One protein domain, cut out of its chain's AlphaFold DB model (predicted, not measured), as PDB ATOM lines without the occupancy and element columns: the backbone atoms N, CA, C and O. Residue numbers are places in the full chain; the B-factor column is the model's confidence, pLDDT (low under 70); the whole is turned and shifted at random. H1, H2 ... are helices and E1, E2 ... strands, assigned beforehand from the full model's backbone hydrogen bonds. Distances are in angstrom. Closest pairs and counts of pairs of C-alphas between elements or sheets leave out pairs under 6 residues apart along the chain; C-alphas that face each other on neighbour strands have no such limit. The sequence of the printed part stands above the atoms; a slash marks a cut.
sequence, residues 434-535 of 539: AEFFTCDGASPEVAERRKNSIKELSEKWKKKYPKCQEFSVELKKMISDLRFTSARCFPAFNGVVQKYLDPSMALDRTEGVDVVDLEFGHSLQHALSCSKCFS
ATOM      1  N   ALA A 434      15.655 -26.266 -19.018       84.75
ATOM      2  CA  ALA A 434      14.364 -25.600 -18.872       84.75
ATOM      3  C   ALA A 434      13.381 -26.403 -18.002       84.75
ATOM      4  O   ALA A 434      12.685 -25.821 -17.174       84.75
ATOM      5  N   GLU A 435      13.368 -27.726 -18.156       89.75
ATOM      6  CA  GLU A 435      12.498 -28.641 -17.411       89.75
ATOM      7  C   GLU A 435      13.073 -29.000 -16.037       89.75
ATOM      8  O   GLU A 435      12.331 -29.319 -15.115       89.75
ATOM      9  N   PHE A 436      14.392 -28.903 -15.853       92.38
ATOM     10  CA  PHE A 436      15.066 -29.231 -14.595       92.38
ATOM     11  C   PHE A 436      14.494 -28.466 -13.394       92.38
ATOM     12  O   PHE A 436      14.326 -29.025 -12.314       92.38
ATOM     13  N   PHE A 437      14.198 -27.176 -13.571       93.81
ATOM     14  CA  PHE A 437      13.725 -26.323 -12.479       93.81
ATOM     15  C   PHE A 437      12.211 -26.410 -12.244       93.81
ATOM     16  O   PHE A 437      11.745 -25.948 -11.198       93.81
ATOM     17  N   THR A 438      11.476 -27.005 -13.188       94.44
ATOM     18  CA  THR A 438      10.011 -27.145 -13.202       94.44
ATOM     19  C   THR A 438       9.548 -28.605 -13.190       94.44
ATOM     20  O   THR A 438       8.352 -28.858 -13.309       94.44
ATOM     21  N   CYS A 439      10.455 -29.576 -13.027       91.06
ATOM     22  CA  CYS A 439      10.155 -31.008 -13.156       91.06
ATOM     23  C   CYS A 439       9.126 -31.524 -12.137       91.06
ATOM     24  O   CYS A 439       8.506 -32.561 -12.349       91.06
ATOM     25  N   ASP A 440       8.947 -30.805 -11.030       92.38
ATOM     26  CA  ASP A 440       7.964 -31.050  -9.973       92.38
ATOM     27  C   ASP A 440       6.667 -30.237 -10.143       92.38
ATOM     28  O   ASP A 440       5.831 -30.213  -9.242       92.38
ATOM     29  N   GLY A 441       6.492 -29.548 -11.275       92.31
ATOM     30  CA  GLY A 441       5.357 -28.656 -11.520       92.31
ATOM     31  C   GLY A 441       5.472 -27.297 -10.822       92.31
ATOM     32  O   GLY A 441       4.457 -26.635 -10.606       92.31
ATOM     33  N   ALA A 442       6.682 -26.873 -10.441       93.25
ATOM     34  CA  ALA A 442       6.903 -25.572  -9.815       93.25
ATOM     35  C   ALA A 442       6.469 -24.393 -10.707       93.25
ATOM     36  O   ALA A 442       6.612 -24.421 -11.932       93.25
ATOM     37  N   SER A 443       5.982 -23.319 -10.074       96.19
ATOM     38  CA  SER A 443       5.646 -22.069 -10.764       96.19
ATOM     39  C   SER A 443       6.894 -21.432 -11.407       96.19
ATOM     40  O   SER A 443       8.014 -21.645 -10.922       96.19
ATOM     41  N   PRO A 444       6.742 -20.620 -12.472       95.06
ATOM     42  CA  PRO A 444       7.882 -20.015 -13.169       95.06
ATOM     43  C   PRO A 444       8.757 -19.142 -12.254       95.06
ATOM     44  O   PRO A 444       9.978 -19.142 -12.393       95.06
ATOM     45  N   GLU A 445       8.160 -18.472 -11.264       96.12
ATOM     46  CA  GLU A 445       8.886 -17.676 -10.265       96.12
ATOM     47  C   GLU A 445       9.795 -18.548  -9.377       96.12
ATOM     48  O   GLU A 445      10.959 -18.221  -9.130       96.12
ATOM     49  N   VAL A 446       9.296 -19.707  -8.931       95.81
ATOM     50  CA  VAL A 446      10.081 -20.657  -8.126       95.81
ATOM     51  C   VAL A 446      11.205 -21.269  -8.961       95.81
ATOM     52  O   VAL A 446      12.327 -21.415  -8.467       95.81
ATOM     53  N   ALA A 447      10.936 -21.588 -10.227       95.12
ATOM     54  CA  ALA A 447      11.937 -22.116 -11.144       95.12
ATOM     55  C   ALA A 447      13.085 -21.118 -11.383       95.12
ATOM     56  O   ALA A 447      14.259 -21.494 -11.312       95.12
ATOM     57  N   GLU A 448      12.769 -19.836 -11.580       95.56
ATOM     58  CA  GLU A 448      13.772 -18.777 -11.721       95.56
ATOM     59  C   GLU A 448      14.599 -18.607 -10.441       95.56
ATOM     60  O   GLU A 448      15.833 -18.551 -10.493       95.56
ATOM     61  N   ARG A 449      13.948 -18.628  -9.271       96.56
ATOM     62  CA  ARG A 449      14.645 -18.572  -7.981       96.56
ATOM     63  C   ARG A 449      15.615 -19.741  -7.810       96.56
ATOM     64  O   ARG A 449      16.764 -19.513  -7.436       96.56
ATOM     65  N   ARG A 450      15.204 -20.971  -8.136       95.50
ATOM     66  CA  ARG A 450      16.077 -22.162  -8.090       95.50
ATOM     67  C   ARG A 450      17.272 -22.027  -9.034       95.50
ATOM     68  O   ARG A 450      18.396 -22.343  -8.641       95.50
ATOM     69  N   LYS A 451      17.049 -21.513 -10.247       94.44
ATOM     70  CA  LYS A 451      18.112 -21.258 -11.229       94.44
ATOM     71  C   LYS A 451      19.124 -20.230 -10.728       94.44
ATOM     72  O   LYS A 451      20.327 -20.408 -10.919       94.44
ATOM     73  N   ASN A 452      18.662 -19.180 -10.059       95.88
ATOM     74  CA  ASN A 452      19.548 -18.184  -9.462       95.88
ATOM     75  C   ASN A 452      20.311 -18.767  -8.265       95.88
ATOM     76  O   ASN A 452      21.525 -18.602  -8.183       95.88
ATOM     77  N   SER A 453      19.647 -19.542  -7.404       95.50
ATOM     78  CA  SER A 453      20.292 -20.193  -6.258       95.50
ATOM     79  C   SER A 453      21.367 -21.206  -6.662       95.50
ATOM     80  O   SER A 453      22.432 -21.227  -6.050       95.50
ATOM     81  N   ILE A 454      21.145 -22.029  -7.697       93.62
ATOM     82  CA  ILE A 454      22.163 -22.998  -8.142       93.62
ATOM     83  C   ILE A 454      23.360 -22.311  -8.815       93.62
ATOM     84  O   ILE A 454      24.495 -22.759  -8.655       93.62
ATOM     85  N   LYS A 455      23.134 -21.196  -9.525       94.19
ATOM     86  CA  LYS A 455      24.207 -20.356 -10.078       94.19
ATOM     87  C   LYS A 455      25.049 -19.736  -8.973       94.19
ATOM     88  O   LYS A 455      26.267 -19.876  -8.995       94.19
ATOM     89  N   GLU A 456      24.397 -19.131  -7.986       95.88
ATOM     90  CA  GLU A 456      25.069 -18.538  -6.831       95.88
ATOM     91  C   GLU A 456      25.871 -19.595  -6.053       95.88
ATOM     92  O   GLU A 456      27.019 -19.361  -5.672       95.88
ATOM     93  N   LEU A 457      25.300 -20.791  -5.866       92.69
ATOM     94  CA  LEU A 457      25.997 -21.920  -5.254       92.69
ATOM     95  C   LEU A 457      27.219 -22.342  -6.080       92.69
ATOM     96  O   LEU A 457      28.282 -22.551  -5.502       92.69
ATOM     97  N   SER A 458      27.097 -22.432  -7.408       91.88
ATOM     98  CA  SER A 458      28.216 -22.775  -8.300       91.88
ATOM     99  C   SER A 458      29.355 -21.759  -8.189       91.88
ATOM    100  O   SER A 458      30.515 -22.146  -8.058       91.88
ATOM    101  N   GLU A 459      29.046 -20.461  -8.190       92.50
ATOM    102  CA  GLU A 459      30.044 -19.393  -8.045       92.50
ATOM    103  C   GLU A 459      30.731 -19.433  -6.679       92.50
ATOM    104  O   GLU A 459      31.962 -19.378  -6.603       92.50
ATOM    105  N   LYS A 460      29.957 -19.609  -5.602       90.94
ATOM    106  CA  LYS A 460      30.497 -19.812  -4.251       90.94
ATOM    107  C   LYS A 460      31.411 -21.034  -4.194       90.94
ATOM    108  O   LYS A 460      32.486 -20.951  -3.608       90.94
ATOM    109  N   TRP A 461      31.022 -22.138  -4.831       86.12
ATOM    110  CA  TRP A 461      31.801 -23.375  -4.857       86.12
ATOM    111  C   TRP A 461      33.113 -23.220  -5.631       86.12
ATOM    112  O   TRP A 461      34.170 -23.600  -5.133       86.12
ATOM    113  N   LYS A 462      33.068 -22.589  -6.812       87.44
ATOM    114  CA  LYS A 462      34.253 -22.266  -7.628       87.44
ATOM    115  C   LYS A 462      35.227 -21.358  -6.893       87.44
ATOM    116  O   LYS A 462      36.430 -21.574  -6.950       87.44
ATOM    117  N   LYS A 463      34.707 -20.360  -6.176       89.38
ATOM    118  CA  LYS A 463      35.528 -19.441  -5.385       89.38
ATOM    119  C   LYS A 463      36.152 -20.118  -4.165       89.38
ATOM    120  O   LYS A 463      37.258 -19.752  -3.784       89.38
ATOM    121  N   LYS A 464      35.431 -21.047  -3.532       85.50
ATOM    122  CA  LYS A 464      35.863 -21.692  -2.287       85.50
ATOM    123  C   LYS A 464      36.870 -22.824  -2.503       85.50
ATOM    124  O   LYS A 464      37.625 -23.068  -1.576       85.50
ATOM    125  N   TYR A 465      36.855 -23.491  -3.663       85.50
ATOM    126  CA  TYR A 465      37.638 -24.712  -3.903       85.50
ATOM    127  C   TYR A 465      38.434 -24.753  -5.235       85.50
ATOM    128  O   TYR A 465      38.288 -25.725  -5.988       85.50
ATOM    129  N   PRO A 466      39.254 -23.741  -5.588       86.19
ATOM    130  CA  PRO A 466      40.003 -23.706  -6.853       86.19
ATOM    131  C   PRO A 466      40.901 -24.926  -7.138       86.19
ATOM    132  O   PRO A 466      40.800 -25.505  -8.222       86.19
ATOM    133  N   LYS A 467      41.740 -25.373  -6.197       83.56
ATOM    134  CA  LYS A 467      42.663 -26.512  -6.378       83.56
ATOM    135  C   LYS A 467      41.923 -27.831  -6.545       83.56
ATOM    136  O   LYS A 467      42.319 -28.646  -7.370       83.56
ATOM    137  N   CYS A 468      40.829 -28.052  -5.812       81.81
ATOM    138  CA  CYS A 468      40.015 -29.260  -5.985       81.81
ATOM    139  C   CYS A 468      39.429 -29.339  -7.401       81.81
ATOM    140  O   CYS A 468      39.342 -30.428  -7.974       81.81
ATOM    141  N   GLN A 469      39.055 -28.194  -7.986       83.38
ATOM    142  CA  GLN A 469      38.567 -28.141  -9.364       83.38
ATOM    143  C   GLN A 469      39.673 -28.410 -10.376       83.38
ATOM    144  O   GLN A 469      39.475 -29.227 -11.276       83.38
ATOM    145  N   GLU A 470      40.828 -27.765 -10.221       85.50
ATOM    146  CA  GLU A 470      41.989 -28.002 -11.082       85.50
ATOM    147  C   GLU A 470      42.393 -29.482 -11.057       85.50
ATOM    148  O   GLU A 470      42.442 -30.134 -12.104       85.50
ATOM    149  N   PHE A 471      42.527 -30.049  -9.856       83.50
ATOM    150  CA  PHE A 471      42.846 -31.459  -9.666       83.50
ATOM    151  C   PHE A 471      41.797 -32.384 -10.292       83.50
ATOM    152  O   PHE A 471      42.151 -33.343 -10.969       83.50
ATOM    153  N   SER A 472      40.501 -32.099 -10.144       80.88
ATOM    154  CA  SER A 472      39.438 -32.908 -10.764       80.88
ATOM    155  C   SER A 472      39.470 -32.874 -12.289       80.88
ATOM    156  O   SER A 472      39.254 -33.904 -12.938       80.88
ATOM    157  N   VAL A 473      39.784 -31.722 -12.889       83.56
ATOM    158  CA  VAL A 473      39.939 -31.607 -14.347       83.56
ATOM    159  C   VAL A 473      41.095 -32.479 -14.839       83.56
ATOM    160  O   VAL A 473      40.968 -33.125 -15.884       83.56
ATOM    161  N   GLU A 474      42.202 -32.540 -14.104       84.44
ATOM    162  CA  GLU A 474      43.315 -33.440 -14.419       84.44
ATOM    163  C   GLU A 474      42.955 -34.908 -14.178       84.44
ATOM    164  O   GLU A 474      43.159 -35.760 -15.049       84.44
ATOM    165  N   LEU A 475      42.331 -35.205 -13.042       80.56
ATOM    166  CA  LEU A 475      41.976 -36.557 -12.632       80.56
ATOM    167  C   LEU A 475      40.975 -37.203 -13.600       80.56
ATOM    168  O   LEU A 475      41.133 -38.369 -13.954       80.56
ATOM    169  N   LYS A 476      40.005 -36.441 -14.126       78.06
ATOM    170  CA  LYS A 476      39.068 -36.907 -15.169       78.06
ATOM    171  C   LYS A 476      39.754 -37.270 -16.487       78.06
ATOM    172  O   LYS A 476      39.217 -38.089 -17.238       78.06
ATOM    173  N   LYS A 477      40.917 -36.686 -16.796       80.44
ATOM    174  CA  LYS A 477      41.709 -37.073 -17.979       80.44
ATOM    175  C   LYS A 477      42.401 -38.416 -17.756       80.44
ATOM    176  O   LYS A 477      42.480 -39.209 -18.692       80.44
ATOM    177  N   MET A 478      42.866 -38.669 -16.533       77.00
ATOM    178  CA  MET A 478      43.660 -39.851 -16.184       77.00
ATOM    179  C   MET A 478      42.798 -41.071 -15.839       77.00
ATOM    180  O   MET A 478      43.062 -42.171 -16.322       77.00
ATOM    181  N   ILE A 479      41.735 -40.887 -15.058       75.94
ATOM    182  CA  ILE A 479      40.904 -41.969 -14.521       75.94
ATOM    183  C   ILE A 479      39.595 -42.045 -15.313       75.94
ATOM    184  O   ILE A 479      38.763 -41.134 -15.305       75.94
ATOM    185  N   SER A 480      39.393 -43.148 -16.037       70.62
ATOM    186  CA  SER A 480      38.141 -43.421 -16.755       70.62
ATOM    187  C   SER A 480      36.945 -43.538 -15.818       70.62
ATOM    188  O   SER A 480      35.881 -43.019 -16.142       70.62
ATOM    189  N   ASP A 481      37.126 -44.148 -14.651       66.44
ATOM    190  CA  ASP A 481      36.035 -44.452 -13.728       66.44
ATOM    191  C   ASP A 481      35.366 -43.200 -13.141       66.44
ATOM    192  O   ASP A 481      34.149 -43.136 -13.048       66.44
ATOM    193  N   LEU A 482      36.120 -42.121 -12.906       67.19
ATOM    194  CA  LEU A 482      35.564 -40.820 -12.499       67.19
ATOM    195  C   LEU A 482      34.643 -40.194 -13.554       67.19
ATOM    196  O   LEU A 482      33.685 -39.491 -13.223       67.19
ATOM    197  N   ARG A 483      34.895 -40.470 -14.838       65.94
ATOM    198  CA  ARG A 483      33.996 -40.069 -15.931       65.94
ATOM    199  C   ARG A 483      32.731 -40.928 -15.962       65.94
ATOM    200  O   ARG A 483      31.696 -40.455 -16.421       65.94
ATOM    201  N   PHE A 484      32.801 -42.163 -15.468       57.47
ATOM    202  CA  PHE A 484      31.661 -43.074 -15.389       57.47
ATOM    203  C   PHE A 484      30.801 -42.841 -14.143       57.47
ATOM    204  O   PHE A 484      29.576 -42.837 -14.255       57.47
ATOM    205  N   THR A 485      31.404 -42.608 -12.978       57.53
ATOM    206  CA  THR A 485      30.686 -42.378 -11.716       57.53
ATOM    207  C   THR A 485      29.975 -41.033 -11.720       57.53
ATOM    208  O   THR A 485      28.781 -40.988 -11.434       57.53
ATOM    209  N   SER A 486      30.639 -39.963 -12.172       61.16
ATOM    210  CA  SER A 486      29.981 -38.662 -12.356       61.16
ATOM    211  C   SER A 486      28.792 -38.745 -13.315       61.16
ATOM    212  O   SER A 486      27.828 -38.012 -13.133       61.16
ATOM    213  N   ALA A 487      28.819 -39.653 -14.299       61.19
ATOM    214  CA  ALA A 487      27.750 -39.810 -15.278       61.19
ATOM    215  C   ALA A 487      26.547 -40.653 -14.810       61.19
ATOM    216  O   ALA A 487      25.493 -40.605 -15.449       61.19
ATOM    217  N   ARG A 488      26.688 -41.445 -13.737       59.00
ATOM    218  CA  ARG A 488      25.646 -42.372 -13.246       59.00
ATOM    219  C   ARG A 488      24.810 -41.819 -12.097       59.00
ATOM    220  O   ARG A 488      23.730 -42.338 -11.828       59.00
ATOM    221  N   CYS A 489      25.285 -40.781 -11.423       56.62
ATOM    222  CA  CYS A 489      24.554 -40.147 -10.337       56.62
ATOM    223  C   CYS A 489      23.409 -39.313 -10.923       56.62
ATOM    224  O   CYS A 489      23.655 -38.314 -11.592       56.62
ATOM    225  N   PHE A 490      22.164 -39.729 -10.681       64.94
ATOM    226  CA  PHE A 490      20.946 -39.059 -11.161       64.94
ATOM    227  C   PHE A 490      20.864 -38.954 -12.697       64.94
ATOM    228  O   PHE A 490      20.942 -37.852 -13.242       64.94
ATOM    229  N   PRO A 491      20.663 -40.077 -13.418       69.25
ATOM    230  CA  PRO A 491      20.757 -40.131 -14.882       69.25
ATOM    231  C   PRO A 491      19.917 -39.062 -15.603       69.25
ATOM    232  O   PRO A 491      20.390 -38.475 -16.572       69.25
ATOM    233  N   ALA A 492      18.734 -38.736 -15.073       80.81
ATOM    234  CA  ALA A 492      17.848 -37.707 -15.616       80.81
ATOM    235  C   ALA A 492      18.368 -36.266 -15.435       80.81
ATOM    236  O   ALA A 492      18.172 -35.423 -16.301       80.81
ATOM    237  N   PHE A 493      19.051 -35.974 -14.328       84.31
ATOM    238  CA  PHE A 493      19.440 -34.617 -13.920       84.31
ATOM    239  C   PHE A 493      20.912 -34.294 -14.198       84.31
ATOM    240  O   PHE A 493      21.356 -33.151 -14.062       84.31
ATOM    241  N   ASN A 494      21.674 -35.308 -14.597       82.12
ATOM    242  CA  ASN A 494      23.122 -35.273 -14.660       82.12
ATOM    243  C   ASN A 494      23.677 -34.142 -15.550       82.12
ATOM    244  O   ASN A 494      24.637 -33.475 -15.172       82.12
ATOM    245  N   GLY A 495      23.041 -33.868 -16.695       80.94
ATOM    246  CA  GLY A 495      23.494 -32.817 -17.616       80.94
ATOM    247  C   GLY A 495      23.507 -31.418 -16.989       80.94
ATOM    248  O   GLY A 495      24.448 -30.651 -17.194       80.94
ATOM    249  N   VAL A 496      22.493 -31.097 -16.184       87.19
ATOM    250  CA  VAL A 496      22.384 -29.797 -15.504       87.19
ATOM    251  C   VAL A 496      23.248 -29.775 -14.247       87.19
ATOM    252  O   VAL A 496      23.967 -28.801 -14.020       87.19
ATOM    253  N   VAL A 497      23.245 -30.856 -13.459       86.38
ATOM    254  CA  VAL A 497      24.041 -30.941 -12.227       86.38
ATOM    255  C   VAL A 497      25.530 -30.815 -12.535       86.38
ATOM    256  O   VAL A 497      26.157 -29.933 -11.966       86.38
ATOM    257  N   GLN A 498      26.083 -31.569 -13.491       81.19
ATOM    258  CA  GLN A 498      27.510 -31.482 -13.847       81.19
ATOM    259  C   GLN A 498      27.931 -30.098 -14.360       81.19
ATOM    260  O   GLN A 498      29.085 -29.704 -14.199       81.19
ATOM    261  N   LYS A 499      27.010 -29.352 -14.984       85.62
ATOM    262  CA  LYS A 499      27.276 -28.001 -15.497       85.62
ATOM    263  C   LYS A 499      27.448 -26.983 -14.368       85.62
ATOM    264  O   LYS A 499      28.287 -26.087 -14.474       85.62
ATOM    265  N   TYR A 500      26.645 -27.095 -13.311       87.19
ATOM    266  CA  TYR A 500      26.642 -26.143 -12.197       87.19
ATOM    267  C   TYR A 500      27.507 -26.606 -11.018       87.19
ATOM    268  O   TYR A 500      28.187 -25.794 -10.392       87.19
ATOM    269  N   LEU A 501      27.518 -27.900 -10.732       83.94
ATOM    270  CA  LEU A 501      28.169 -28.531  -9.593       83.94
ATOM    271  C   LEU A 501      29.019 -29.689 -10.112       83.94
ATOM    272  O   LEU A 501      28.515 -30.779 -10.365       83.94
ATOM    273  N   ASP A 502      30.317 -29.451 -10.272       73.25
ATOM    274  CA  ASP A 502      31.261 -30.544 -10.473       73.25
ATOM    275  C   ASP A 502      31.606 -31.132  -9.094       73.25
ATOM    276  O   ASP A 502      32.229 -30.424  -8.294       73.25
ATOM    277  N   PRO A 503      31.190 -32.372  -8.763       63.88
ATOM    278  CA  PRO A 503      31.534 -33.012  -7.499       63.88
ATOM    279  C   PRO A 503      33.002 -33.456  -7.538       63.88
ATOM    280  O   PRO A 503      33.331 -34.637  -7.612       63.88
ATOM    281  N   SER A 504      33.913 -32.491  -7.521       60.69
ATOM    282  CA  SER A 504      35.340 -32.726  -7.386       60.69
ATOM    283  C   SER A 504      35.676 -32.949  -5.916       60.69
ATOM    284  O   SER A 504      35.954 -31.996  -5.187       60.69
ATOM    285  N   MET A 505      35.625 -34.201  -5.464       65.19
ATOM    286  CA  MET A 505      36.121 -34.582  -4.142       65.19
ATOM    287  C   MET A 505      37.580 -35.009  -4.250       65.19
ATOM    288  O   MET A 505      37.889 -36.181  -4.452       65.19
ATOM    289  N   ALA A 506      38.470 -34.029  -4.158       71.12
ATOM    290  CA  ALA A 506      39.892 -34.269  -4.021       71.12
ATOM    291  C   ALA A 506      40.245 -34.243  -2.531       71.12
ATOM    292  O   ALA A 506      39.968 -33.255  -1.848       71.12
ATOM    293  N   LEU A 507      40.793 -35.346  -2.031       76.44
ATOM    294  CA  LEU A 507      41.105 -35.532  -0.618       76.44
ATOM    295  C   LEU A 507      42.621 -35.517  -0.437       76.44
ATOM    296  O   LEU A 507      43.323 -36.174  -1.201       76.44
ATOM    297  N   ASP A 508      43.099 -34.772   0.558       79.88
ATOM    298  CA  ASP A 508      44.514 -34.746   0.945       79.88
ATOM    299  C   ASP A 508      44.831 -35.945   1.846       79.88
ATOM    300  O   ASP A 508      45.669 -36.791   1.534       79.88
ATOM    301  N   ARG A 509      44.095 -36.055   2.958       77.12
ATOM    302  CA  ARG A 509      44.280 -37.106   3.961       77.12
ATOM    303  C   ARG A 509      43.008 -37.373   4.757       77.12
ATOM    304  O   ARG A 509      42.049 -36.603   4.730       77.12
ATOM    305  N   THR A 510      43.027 -38.470   5.500       78.00
ATOM    306  CA  THR A 510      41.958 -38.864   6.423       78.00
ATOM    307  C   THR A 510      42.510 -38.984   7.839       78.00
ATOM    308  O   THR A 510      43.533 -39.638   8.043       78.00
ATOM    309  N   GLU A 511      41.819 -38.399   8.812       70.31
ATOM    310  CA  GLU A 511      42.149 -38.446  10.238       70.31
ATOM    311  C   GLU A 511      40.981 -39.114  10.988       70.31
ATOM    312  O   GLU A 511      40.023 -38.481  11.417       70.31
ATOM    313  N   GLY A 512      41.009 -40.446  11.102       80.56
ATOM    314  CA  GLY A 512      39.900 -41.201  11.697       80.56
ATOM    315  C   GLY A 512      38.642 -41.182  10.821       80.56
ATOM    316  O   GLY A 512      38.658 -41.715   9.714       80.56
ATOM    317  N   VAL A 513      37.545 -40.610  11.330       74.31
ATOM    318  CA  VAL A 513      36.292 -40.408  10.567       74.31
ATOM    319  C   VAL A 513      36.291 -39.106   9.768       74.31
ATOM    320  O   VAL A 513      35.381 -38.874   8.970       74.31
ATOM    321  N   ASP A 514      37.305 -38.271   9.979       68.62
ATOM    322  CA  ASP A 514      37.411 -36.961   9.374       68.62
ATOM    323  C   ASP A 514      38.167 -37.032   8.055       68.62
ATOM    324  O   ASP A 514      39.237 -37.632   7.937       68.62
ATOM    325  N   VAL A 515      37.591 -36.397   7.041       75.56
ATOM    326  CA  VAL A 515      38.185 -36.301   5.714       75.56
ATOM    327  C   VAL A 515      38.612 -34.860   5.479       75.56
ATOM    328  O   VAL A 515      37.787 -33.954   5.620       75.56
ATOM    329  N   VAL A 516      39.883 -34.666   5.126       79.31
ATOM    330  CA  VAL A 516      40.487 -33.359   4.855       79.31
ATOM    331  C   VAL A 516      40.652 -33.183   3.344       79.31
ATOM    332  O   VAL A 516      41.228 -34.042   2.670       79.31
ATOM    333  N   ASP A 517      40.118 -32.087   2.802       80.00
ATOM    334  CA  ASP A 517      40.247 -31.745   1.381       80.00
ATOM    335  C   ASP A 517      41.616 -31.110   1.044       80.00
ATOM    336  O   ASP A 517      42.411 -30.795   1.930       80.00
ATOM    337  N   LEU A 518      41.915 -30.951  -0.252       79.06
ATOM    338  CA  LEU A 518      43.175 -30.349  -0.735       79.06
ATOM    339  C   LEU A 518      43.308 -28.845  -0.450       79.06
ATOM    340  O   LEU A 518      44.390 -28.270  -0.605       79.06
ATOM    341  N   GLU A 519      42.198 -28.177  -0.159       68.31
ATOM    342  CA  GLU A 519      42.121 -26.724  -0.155       68.31
ATOM    343  C   GLU A 519      42.367 -26.172   1.242       68.31
ATOM    344  O   GLU A 519      43.220 -25.294   1.377       68.31
ATOM    345  N   PHE A 520      41.718 -26.702   2.281       54.97
ATOM    346  CA  PHE A 520      41.913 -26.249   3.658       54.97
ATOM    347  C   PHE A 520      41.596 -27.361   4.664       54.97
ATOM    348  O   PHE A 520      40.655 -28.123   4.491       54.97
ATOM    349  N   GLY A 521      42.364 -27.404   5.759       51.44
ATOM    350  CA  GLY A 521      42.347 -28.406   6.837       51.44
ATOM    351  C   GLY A 521      41.051 -28.568   7.650       51.44
ATOM    352  O   GLY A 521      41.124 -28.684   8.869       51.44
ATOM    353  N   HIS A 522      39.873 -28.547   7.028       53.28
ATOM    354  CA  HIS A 522      38.593 -28.771   7.685       53.28
ATOM    355  C   HIS A 522      38.079 -30.185   7.421       53.28
ATOM    356  O   HIS A 522      37.925 -30.623   6.284       53.28
ATOM    357  N   SER A 523      37.776 -30.869   8.518       51.16
ATOM    358  CA  SER A 523      37.180 -32.193   8.585       51.16
ATOM    359  C   SER A 523      35.723 -32.191   8.114       51.16
ATOM    360  O   SER A 523      34.857 -31.558   8.728       51.16
ATOM    361  N   LEU A 524      35.405 -32.953   7.066       53.94
ATOM    362  CA  LEU A 524      34.021 -33.316   6.746       53.94
ATOM    363  C   LEU A 524      33.533 -34.428   7.694       53.94
ATOM    364  O   LEU A 524      33.538 -35.600   7.330       53.94
ATOM    365  N   GLN A 525      33.040 -34.059   8.881       43.78
ATOM    366  CA  GLN A 525      32.518 -35.003   9.893       43.78
ATOM    367  C   GLN A 525      31.279 -35.812   9.453       43.78
ATOM    368  O   GLN A 525      30.921 -36.801  10.085       43.78
ATOM    369  N   HIS A 526      30.598 -35.426   8.367       41.41
ATOM    370  CA  HIS A 526      29.290 -35.993   7.993       41.41
ATOM    371  C   HIS A 526      29.228 -36.659   6.607       41.41
ATOM    372  O   HIS A 526      28.137 -36.990   6.137       41.41
ATOM    373  N   ALA A 527      30.360 -36.920   5.945       41.88
ATOM    374  CA  ALA A 527      30.342 -37.581   4.633       41.88
ATOM    375  C   ALA A 527      29.940 -39.071   4.712       41.88
ATOM    376  O   ALA A 527      29.272 -39.585   3.811       41.88
ATOM    377  N   LEU A 528      30.246 -39.760   5.819       34.47
ATOM    378  CA  LEU A 528      29.929 -41.187   5.978       34.47
ATOM    379  C   LEU A 528      28.426 -41.475   6.137       34.47
ATOM    380  O   LEU A 528      27.991 -42.581   5.817       34.47
ATOM    381  N   SER A 529      27.606 -40.488   6.517       27.48
ATOM    382  CA  SER A 529      26.144 -40.656   6.569       27.48
ATOM    383  C   SER A 529      25.497 -40.666   5.171       27.48
ATOM    384  O   SER A 529      24.459 -41.292   4.966       27.48
ATOM    385  N   CYS A 530      26.141 -40.058   4.165       27.91
ATOM    386  CA  CYS A 530      25.608 -39.999   2.797       27.91
ATOM    387  C   CYS A 530      25.872 -41.284   1.982       27.91
ATOM    388  O   CYS A 530      25.218 -41.529   0.967       27.91
ATOM    389  N   SER A 531      26.757 -42.170   2.459       27.91
ATOM    390  CA  SER A 531      26.966 -43.500   1.859       27.91
ATOM    391  C   SER A 531      25.709 -44.386   1.924       27.91
ATOM    392  O   SER A 531      25.488 -45.212   1.036       27.91
ATOM    393  N   LYS A 532      24.804 -44.141   2.888       27.20
ATOM    394  CA  LYS A 532      23.480 -44.786   2.931       27.20
ATOM    395  C   LYS A 532      22.564 -44.376   1.773       27.20
ATOM    396  O   LYS A 532      21.716 -45.174   1.390       27.20
ATOM    397  N   CYS A 533      22.752 -43.202   1.166       25.97
ATOM    398  CA  CYS A 533      21.970 -42.796  -0.007       25.97
ATOM    399  C   CYS A 533      22.476 -43.436  -1.310       25.97
ATOM    400  O   CYS A 533      21.676 -43.681  -2.209       25.97
ATOM    401  N   PHE A 534      23.766 -43.777  -1.413       30.00
ATOM    402  CA  PHE A 534      24.303 -44.479  -2.589       30.00
ATOM    403  C   PHE A 534      24.001 -45.981  -2.603       30.00
ATOM    404  O   PHE A 534      23.946 -46.577  -3.673       30.00
ATOM    405  N   SER A 535      23.745 -46.588  -1.442       25.52
ATOM    406  CA  SER A 535      23.368 -48.005  -1.354       25.52
ATOM    407  C   SER A 535      21.914 -48.294  -1.768       25.52
ATOM    408  O   SER A 535      21.540 -49.461  -1.848       25.52
TER     409      SER A 535
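This is residues 434 to 535 of the 539 residues of the protein "MycA protein" of Symbiodinium sp. CCMP2592 (UniProt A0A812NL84). Four helices follow each other round a loose, four-sided frame: H1 makes the long side, H2 turns off near its end, H3 turns again and H4 runs back to the side of H1. The link from H4 to E1 crosses over this frame to a small hairpin of E1 and E2, after which the chain folds back to a low-confidence helix, H5, that touches none of the other helices. The printed part has 102 residues, with five named helices and two named strands in the order H1, H2, H3, H4, E1, E2, H5; the sheet E1 - E2 is antiparallel and the class is mostly helix. The whole is only just loose, close to compact, with a radius of gyration of the C-alphas of 15.6 A, and elongated, with spans of 45 by 28 by 27 A.

Start with H1, residues 444 to 464, and go on to H2, residues 466 to 478: they are close but not clearly touching, Lys 462 and Gln 469 having the closest C-alphas at 7.5 A, and stand about perpendicular at 89 degrees. Next comes H3, residues 480 to 488, which H2 only just touches, with 3 pairs of C-alphas within 8 A and only at the corner; the closest C-alphas are those of Lys 476 and Leu 482, 5.9 A apart. H4, residues 494 to 500, touches H3, about perpendicular at 77 degrees, with the C-alphas of Ala 487 and Asn 494 closest at 6.5 A. H4 also only just touches H1, with 3 pairs within 8 A, at H1 residues 454 to 458 alone; the C-alphas of Ser 458 and Tyr 500 are closest at 5.4 A, at a steep tilt of 62 degrees, the same way. Now look at the hairpin of E1, residues 507 to 511, and E2, residues 514 to 517, antiparallel at 158 degrees: N 508 and O 516 are 2.9 A apart and N 511 and O 514 are 2.8 A apart, within hydrogen-bond range. H5, residues 527 to 534, is apart from H1, H2, H3, H4 and E1. Every O i to N i+4 pair is within hydrogen-bond range in H1; the counts are 8 of 9 in H2, 4 of 5 in H3, 2 of 3 in H4 and 0 of 4 in H5, where 3 of 5 O i to N i+3 pairs are within range.

Find C-alpha 444 at (7.882, -20.015, -13.169); from there H1 runs 30.1 A to C-alpha 464 at (35.863, -21.692, -2.287). H2 then covers 19.0 A and H3 13.0 A. H5 ends at C-alpha 534, at (24.303, -44.479, -2.589).

The two C-alphas farthest apart are those of Pro 444 and Gly 512, 45.7 A. The printed part has no cut, and no link is long. Look for pLDDT under 70 at residues 481 to 491, 503 to 505, 514 and 519 to 535; the mean of the printed part is 74.9, and that of H5 is 30.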